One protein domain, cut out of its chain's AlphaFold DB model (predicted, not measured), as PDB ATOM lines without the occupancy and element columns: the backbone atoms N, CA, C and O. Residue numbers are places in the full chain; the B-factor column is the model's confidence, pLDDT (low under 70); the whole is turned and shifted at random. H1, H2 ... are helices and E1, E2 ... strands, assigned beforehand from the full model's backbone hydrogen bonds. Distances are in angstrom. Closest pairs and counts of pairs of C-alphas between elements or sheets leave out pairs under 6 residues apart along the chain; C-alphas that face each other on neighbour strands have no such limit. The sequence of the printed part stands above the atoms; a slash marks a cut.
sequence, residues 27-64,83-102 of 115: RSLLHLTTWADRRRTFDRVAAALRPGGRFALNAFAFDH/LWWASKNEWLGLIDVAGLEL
ATOM      1  N   ARG A  27      47.505 -33.001  19.129       80.50
ATOM      2  CA  ARG A  27      46.059 -32.846  19.355       80.50
ATOM      3  C   ARG A  27      45.688 -31.573  20.133       80.50
ATOM      4  O   ARG A  27      44.587 -31.510  20.673       80.50
ATOM      5  N   SER A  28      46.537 -30.543  20.130       86.38
ATOM      6  CA  SER A  28      46.279 -29.293  20.862       86.38
ATOM      7  C   SER A  28      44.959 -28.614  20.466       86.38
ATOM      8  O   SER A  28      44.284 -28.033  21.310       86.38
ATOM      9  N   LEU A  29      44.523 -28.756  19.208       86.69
ATOM     10  CA  LEU A  29      43.226 -28.242  18.744       86.69
ATOM     11  C   LEU A  29      42.010 -28.884  19.433       86.69
ATOM     12  O   LEU A  29      40.935 -28.287  19.424       86.69
ATOM     13  N   LEU A  30      42.139 -30.072  20.036       84.44
ATOM     14  CA  LEU A  30      41.031 -30.717  20.753       84.44
ATOM     15  C   LEU A  30      40.694 -30.010  22.078       84.44
ATOM     16  O   LEU A  30      39.651 -30.299  22.662       84.44
ATOM     17  N   HIS A  31      41.531 -29.080  22.548       86.56
ATOM     18  CA  HIS A  31      41.214 -28.225  23.697       86.56
ATOM     19  C   HIS A  31      40.217 -27.111  23.357       86.56
ATOM     20  O   HIS A  31      39.606 -26.537  24.257       86.56
ATOM     21  N   LEU A  32      40.011 -26.820  22.069       89.38
ATOM     22  CA  LEU A  32      38.996 -25.873  21.622       89.38
ATOM     23  C   LEU A  32      37.639 -26.570  21.643       89.38
ATOM     24  O   LEU A  32      37.348 -27.435  20.818       89.38
ATOM     25  N   THR A  33      36.821 -26.222  22.629       86.19
ATOM     26  CA  THR A  33      35.597 -26.967  22.946       86.19
ATOM     27  C   THR A  33      34.441 -26.603  22.020       86.19
ATOM     28  O   THR A  33      33.594 -27.442  21.716       86.19
ATOM     29  N   THR A  34      34.440 -25.379  21.487       87.38
ATOM     30  CA  THR A  34      33.381 -24.877  20.612       87.38
ATOM     31  C   THR A  34      33.792 -24.904  19.143       87.38
ATOM     32  O   THR A  34      34.973 -24.895  18.785       87.38
ATOM     33  N   TRP A  35      32.802 -24.945  18.251       85.75
ATOM     34  CA  TRP A  35      33.046 -24.764  16.820       85.75
ATOM     35  C   TRP A  35      33.606 -23.370  16.509       85.75
ATOM     36  O   TRP A  35      34.531 -23.235  15.712       85.75
ATOM     37  N   ALA A  36      33.091 -22.340  17.187       90.62
ATOM     38  CA  ALA A  36      33.511 -20.954  17.000       90.62
ATOM     39  C   ALA A  36      34.996 -20.737  17.342       90.62
ATOM     40  O   ALA A  36      35.701 -20.056  16.599       90.62
ATOM     41  N   ASP A  37      35.495 -21.357  18.415       92.88
ATOM     42  CA  ASP A  37      36.908 -21.272  18.805       92.88
ATOM     43  C   ASP A  37      37.830 -21.950  17.784       92.88
ATOM     44  O   ASP A  37      38.881 -21.409  17.422       92.88
ATOM     45  N   ARG A  38      37.426 -23.126  17.278       90.00
ATOM     46  CA  ARG A  38      38.160 -23.835  16.219       90.00
ATOM     47  C   ARG A  38      38.220 -22.998  14.954       90.00
ATOM     48  O   ARG A  38      39.300 -22.795  14.404       90.00
ATOM     49  N   ARG A  39      37.071 -22.460  14.542       90.12
ATOM     50  CA  ARG A  39      36.960 -21.576  13.386       90.12
ATOM     51  C   ARG A  39      37.899 -20.379  13.506       90.12
ATOM     52  O   ARG A  39      38.721 -20.158  12.622       90.12
ATOM     53  N   ARG A  40      37.813 -19.662  14.625       94.38
ATOM     54  CA  ARG A  40      38.649 -18.493  14.911       94.38
ATOM     55  C   ARG A  40      40.135 -18.826  14.819       94.38
ATOM     56  O   ARG A  40      40.885 -18.083  14.198       94.38
ATOM     57  N   THR A  41      40.555 -19.950  15.394       94.00
ATOM     58  CA  THR A  41      41.958 -20.388  15.334       94.00
ATOM     59  C   THR A  41      42.404 -20.624  13.892       94.00
ATOM     60  O   THR A  41      43.479 -20.176  13.506       94.00
ATOM     61  N   PHE A  42      41.575 -21.268  13.067       91.94
ATOM     62  CA  PHE A  42      41.882 -21.481  11.649       91.94
ATOM     63  C   PHE A  42      41.985 -20.160  10.874       91.94
ATOM     64  O   PHE A  42      42.921 -19.997  10.094       91.94
ATOM     65  N   ASP A  43      41.097 -19.196  11.139       92.31
ATOM     66  CA  ASP A  43      41.173 -17.858  10.536       92.31
ATOM     67  C   ASP A  43      42.487 -17.146  10.918       92.31
ATOM     68  O   ASP A  43      43.139 -16.538  10.065       92.31
ATOM     69  N   ARG A  44      42.933 -17.262  12.179       95.38
ATOM     70  CA  ARG A  44      44.218 -16.690  12.625       95.38
ATOM     71  C   ARG A  44      45.422 -17.376  12.003       95.38
ATOM     72  O   ARG A  44      46.359 -16.697  11.596       95.38
ATOM     73  N   VAL A  45      45.388 -18.698  11.867       94.00
ATOM     74  CA  VAL A  45      46.435 -19.440  11.157       94.00
ATOM     75  C   VAL A  45      46.513 -19.005   9.694       94.00
ATOM     76  O   VAL A  45      47.606 -18.742   9.203       94.00
ATOM     77  N   ALA A  46      45.377 -18.883   9.005       90.94
ATOM     78  CA  ALA A  46      45.344 -18.436   7.615       90.94
ATOM     79  C   ALA A  46      45.912 -17.014   7.451       90.94
ATOM     80  O   ALA A  46      46.670 -16.762   6.515       90.94
ATOM     81  N   ALA A  47      45.602 -16.104   8.382       93.06
ATOM     82  CA  ALA A  47      46.156 -14.748   8.406       93.06
ATOM     83  C   ALA A  47      47.668 -14.720   8.689       93.06
ATOM     84  O   ALA A  47      48.387 -13.898   8.126       93.06
ATOM     85  N   ALA A  48      48.155 -15.637   9.526       95.12
ATOM     86  CA  ALA A  48      49.565 -15.761   9.879       95.12
ATOM     87  C   ALA A  48      50.426 -16.396   8.771       95.12
ATOM     88  O   ALA A  48      51.651 -16.386   8.878       95.12
ATOM     89  N   LEU A  49      49.825 -16.960   7.718       95.06
ATOM     90  CA  LEU A  49      50.547 -17.608   6.624       95.06
ATOM     91  C   LEU A  49      50.799 -16.657   5.451       95.06
ATOM     92  O   LEU A  49      49.897 -16.001   4.923       95.06
ATOM     93  N   ARG A  50      52.042 -16.670   4.961       93.69
ATOM     94  CA  ARG A  50      52.384 -16.061   3.667       93.69
ATOM     95  C   ARG A  50      51.711 -16.822   2.507       93.69
ATOM     96  O   ARG A  50      51.385 -18.000   2.676       93.69
ATOM     97  N   PRO A  51      51.565 -16.223   1.309       90.00
ATOM     98  CA  PRO A  51      51.097 -16.944   0.120       90.00
ATOM     99  C   PRO A  51      51.894 -18.237  -0.132       90.00
ATOM    100  O   PRO A  51      53.126 -18.235  -0.059       90.00
ATOM    101  N   GLY A  52      51.203 -19.357  -0.383       88.06
ATOM    102  CA  GLY A  52      51.820 -20.682  -0.529       88.06
ATOM    103  C   GLY A  52      52.370 -21.301   0.768       88.06
ATOM    104  O   GLY A  52      53.012 -22.359   0.717       88.06
ATOM    105  N   GLY A  53      52.143 -20.653   1.917       91.44
ATOM    106  CA  GLY A  53      52.454 -21.163   3.248       91.44
ATOM    107  C   GLY A  53      51.652 -22.416   3.587       91.44
ATOM    108  O   GLY A  53      50.674 -22.748   2.914       91.44
ATOM    109  N   ARG A  54      52.107 -23.150   4.609       91.06
ATOM    110  CA  ARG A  54      51.488 -24.410   5.021       91.06
ATOM    111  C   ARG A  54      51.002 -24.383   6.456       91.06
ATOM    112  O   ARG A  54      51.723 -23.945   7.341       91.06
ATOM    113  N   PHE A  55      49.831 -24.943   6.710       91.06
ATOM    114  CA  PHE A  55      49.433 -25.312   8.064       91.06
ATOM    115  C   PHE A  55      49.623 -26.818   8.249       91.06
ATOM    116  O   PHE A  55      49.273 -27.579   7.363       91.06
ATOM    117  N   ALA A  56      50.190 -27.280   9.357       88.06
ATOM    118  CA  ALA A  56      50.301 -28.700   9.670       88.06
ATOM    119  C   ALA A  56      49.696 -28.968  11.048       88.06
ATOM    120  O   ALA A  56      50.068 -28.334  12.033       88.06
ATOM    121  N   LEU A  57      48.766 -29.917  11.120       84.12
ATOM    122  CA  LEU A  57      48.130 -30.317  12.371       84.12
ATOM    123  C   LEU A  57      47.941 -31.829  12.431       84.12
ATOM    124  O   LEU A  57      47.842 -32.500  11.401       84.12
ATOM    125  N   ASN A  58      47.849 -32.350  13.650       77.50
ATOM    126  CA  ASN A  58      47.417 -33.720  13.880       77.50
ATOM    127  C   ASN A  58      45.902 -33.740  14.115       77.50
ATOM    128  O   ASN A  58      45.419 -33.187  15.103       77.50
ATOM    129  N   ALA A  59      45.159 -34.367  13.206       67.69
ATOM    130  CA  ALA A  59      43.728 -34.583  13.363       67.69
ATOM    131  C   ALA A  59      43.488 -36.000  13.895       67.69
ATOM    132  O   ALA A  59      43.912 -36.982  13.287       67.69
ATOM    133  N   PHE A  60      42.787 -36.112  15.024       67.75
ATOM    134  CA  PHE A  60      42.304 -37.399  15.509       67.75
ATOM    135  C   PHE A  60      40.903 -37.642  14.948       67.75
ATOM    136  O   PHE A  60      39.966 -36.918  15.286       67.75
ATOM    137  N   ALA A  61      40.763 -38.661  14.103       65.69
ATOM    138  CA  ALA A  61      39.464 -39.188  13.716       65.69
ATOM    139  C   ALA A  61      39.121 -40.349  14.653       65.69
ATOM    140  O   ALA A  61      39.867 -41.323  14.742       65.69
ATOM    141  N   PHE A  62      38.006 -40.234  15.368       67.50
ATOM    142  CA  PHE A  62      37.542 -41.288  16.262       67.50
ATOM    143  C   PHE A  62      37.295 -42.607  15.503       67.50
ATOM    144  O   PHE A  62      36.565 -42.626  14.512       67.50
ATOM    145  N   ASP A  63      37.867 -43.712  15.998       72.56
ATOM    146  CA  ASP A  63      37.573 -45.083  15.556       72.56
ATOM    147  C   ASP A  63      36.994 -45.874  16.738       72.56
ATOM    148  O   ASP A  63      37.679 -46.145  17.731       72.56
ATOM    149  N   HIS A  64      35.722 -46.258  16.622       76.88
ATOM    150  CA  HIS A  64      34.991 -46.975  17.668       76.88
ATOM    151  C   HIS A  64      35.632 -48.321  18.041       76.88
ATOM    152  O   HIS A  64      35.512 -48.755  19.182       76.88
ATOM    153  N   LEU A  83      39.224 -32.962  26.353       67.31
ATOM    154  CA  LEU A  83      39.475 -33.037  24.913       67.31
ATOM    155  C   LEU A  83      38.148 -33.274  24.193       67.31
ATOM    156  O   LEU A  83      37.391 -34.172  24.561       67.31
ATOM    157  N   TRP A  84      37.879 -32.486  23.158       69.19
ATOM    158  CA  TRP A  84      36.651 -32.578  22.377       69.19
ATOM    159  C   TRP A  84      36.895 -33.259  21.047       69.19
ATOM    160  O   TRP A  84      37.657 -32.764  20.216       69.19
ATOM    161  N   TRP A  85      36.197 -34.369  20.834       69.88
ATOM    162  CA  TRP A  85      36.238 -35.115  19.586       69.88
ATOM    163  C   TRP A  85      35.654 -34.308  18.426       69.88
ATOM    164  O   TRP A  85      34.742 -33.505  18.607       69.88
ATOM    165  N   ALA A  86      36.180 -34.565  17.232       70.75
ATOM    166  CA  ALA A  86      35.619 -34.105  15.975       70.75
ATOM    167  C   ALA A  86      35.644 -35.265  14.974       70.75
ATOM    168  O   ALA A  86      36.614 -36.027  14.882       70.75
ATOM    169  N   SER A  87      34.553 -35.419  14.241       73.31
ATOM    170  CA  SER A  87      34.430 -36.330  13.115       73.31
ATOM    171  C   SER A  87      35.292 -35.865  11.941       73.31
ATOM    172  O   SER A  87      35.681 -34.701  11.828       73.31
ATOM    173  N   LYS A  88      35.557 -36.779  11.003       72.94
ATOM    174  CA  LYS A  88      36.250 -36.443   9.753       72.94
ATOM    175  C   LYS A  88      35.554 -35.299   9.003       72.94
ATOM    176  O   LYS A  88      36.238 -34.421   8.493       72.94
ATOM    177  N   ASN A  89      34.222 -35.291   8.955       75.50
ATOM    178  CA  ASN A  89      33.468 -34.267   8.227       75.50
ATOM    179  C   ASN A  89      33.557 -32.893   8.902       75.50
ATOM    180  O   ASN A  89      33.675 -31.892   8.206       75.50
ATOM    181  N   GLU A  90      33.573 -32.840  10.235       77.38
ATOM    182  CA  GLU A  90      33.796 -31.586  10.967       77.38
ATOM    183  C   GLU A  90      35.191 -31.017  10.693       77.38
ATOM    184  O   GLU A  90      35.328 -29.817  10.462       77.38
ATOM    185  N   TRP A  91      36.221 -31.869  10.631       77.19
ATOM    186  CA  TRP A  91      37.557 -31.433  10.218       77.19
ATOM    187  C   TRP A  91      37.555 -30.856   8.803       77.19
ATOM    188  O   TRP A  91      38.042 -29.747   8.603       77.19
ATOM    189  N   LEU A  92      36.980 -31.583   7.839       78.88
ATOM    190  CA  LEU A  92      36.893 -31.140   6.445       78.88
ATOM    191  C   LEU A  92      36.151 -29.805   6.306       78.88
ATOM    192  O   LEU A  92      36.598 -28.948   5.552       78.88
ATOM    193  N   GLY A  93      35.081 -29.596   7.078       78.00
ATOM    194  CA  GLY A  93      34.357 -28.326   7.107       78.00
ATOM    195  C   GLY A  93      35.200 -27.160   7.632       78.00
ATOM    196  O   GLY A  93      35.148 -26.073   7.068       78.00
ATOM    197  N   LEU A  94      36.022 -27.358   8.672       74.75
ATOM    198  CA  LEU A  94      36.917 -26.292   9.159       74.75
ATOM    199  C   LEU A  94      37.927 -25.868   8.097       74.75
ATOM    200  O   LEU A  94      38.195 -24.679   7.948       74.75
ATOM    201  N   ILE A  95      38.483 -26.850   7.390       76.06
ATOM    202  CA  ILE A  95      39.477 -26.653   6.336       76.06
ATOM    203  C   ILE A  95      38.870 -25.851   5.181       76.06
ATOM    204  O   ILE A  95      39.421 -24.816   4.807       76.06
ATOM    205  N   ASP A  96      37.711 -26.290   4.685       75.75
ATOM    206  CA  ASP A  96      37.001 -25.661   3.568       75.75
ATOM    207  C   ASP A  96      36.660 -24.198   3.862       75.75
ATOM    208  O   ASP A  96      37.094 -23.286   3.159       75.75
ATOM    209  N   VAL A  97      35.978 -23.939   4.981       72.75
ATOM    210  CA  VAL A  97      35.551 -22.575   5.309       72.75
ATOM    211  C   VAL A  97      36.784 -21.683   5.548       72.75
ATOM    212  O   VAL A  97      36.705 -20.459   5.450       72.75
ATOM    213  N   ALA A  98      37.925 -22.232   5.992       71.38
ATOM    214  CA  ALA A  98      39.151 -21.462   6.248       71.38
ATOM    215  C   ALA A  98      39.945 -21.143   4.969       71.38
ATOM    216  O   ALA A  98      40.974 -20.472   5.048       71.38
ATOM    217  N   GLY A  99      39.483 -21.618   3.805       71.25
ATOM    218  CA  GLY A  99      40.180 -21.450   2.533       71.25
ATOM    219  C   GLY A  99      41.515 -22.193   2.491       71.25
ATOM    220  O   GLY A  99      42.444 -21.737   1.831       71.25
ATOM    221  N   LEU A 100      41.633 -23.291   3.245       73.88
ATOM    222  CA  LEU A 100      42.827 -24.123   3.290       73.88
ATOM    223  C   LEU A 100      42.636 -25.353   2.399       73.88
ATOM    224  O   LEU A 100      41.615 -26.029   2.469       73.88
ATOM    225  N   GLU A 101      43.636 -25.694   1.594       67.50
ATOM    226  CA  GLU A 101      43.547 -26.845   0.690       67.50
ATOM    227  C   GLU A 101      44.176 -28.112   1.282       67.50
ATOM    228  O   GLU A 101      45.298 -28.088   1.796       67.50
ATOM    229  N   LEU A 102      43.479 -29.250   1.153       64.50
ATOM    230  CA  LEU A 102      44.019 -30.590   1.411       64.50
ATOM    231  C   LEU A 102      45.115 -30.943   0.397       64.50
ATOM    232  O   LEU A 102      44.803 -31.068  -0.789       64.50
TER     233      LEU A 102
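AT A GLANCE: This is residues 27 to 64 and 83 to 102 of the 115 residues of an uncharacterized protein of Lentzea guizhouensis (UniProt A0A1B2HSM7). Two helices, H2 and H3, meet at a steep angle through residues 38 to 42 of H2, with the four-residue helix H1 near H2. From the end of H2 the strand E1 bends sharply and folds back, with residues 48 to 53 sticking out, and the chain then continues to His 64 before a cut. The printed part has 58 residues, with three named helices and one named strand in the order H1, H2, E1, H3; the class is mixed, helices and strands. It is compact, with a radius of gyration of the C-alphas of 11.4 A, yet elongated, spanning 38 by 20 by 17 A.

IN THESE COORDINATES: H1 is residues 28 to 31, 5.9 A from first to last C-alpha, beginning at C-alpha 28 (46.279, -29.293, 20.862). H2 is residues 35 to 48, 20.1 A. E1 is residues 49 to 57, 14.2 A, starting at C-alpha 49 (50.547, -17.608, 6.624), and bends by 120 degrees at residue 52. H3 is residues 88 to 97, 14.6 A, ending at C-alpha 97 (35.551, -22.575, 5.309).

HOW THE PARTS SIT: H2 touches H3 with residues 38 to 42 alone, the closest C-alphas being those of Arg 39 and Leu 94, 6.3 A apart. They run the same way at a steep tilt of 48 degrees. H1 and H2 are close but not clearly touching, with the C-alphas of Leu 29 and Arg 38 closest at 7.2 A. The closest C-alphas of H2 and E1 are those of Val 45 and Phe 55, 7.3 A apart. H1 and E1 are only just apart, at 8.3 A; E1 and H3 are apart. E1 pairs with no named strand. In H2 and H3 every O i to N i+4 pair is within hydrogen-bond range; H1 is too short for such a pair.

THE WHOLE: The two C-alphas farthest apart are those of Pro 51 and His 64, 38.3 A. Residues 65 to 82 are not printed, and C-alphas 64 and 83 are 16.3 A apart across the cut. The links H1 to H2 and H2 to E1 are tight. The mean pLDDT of the printed part is 81.8; residues 59 to 62, 83 to 85 and 101 to 102 are under 70.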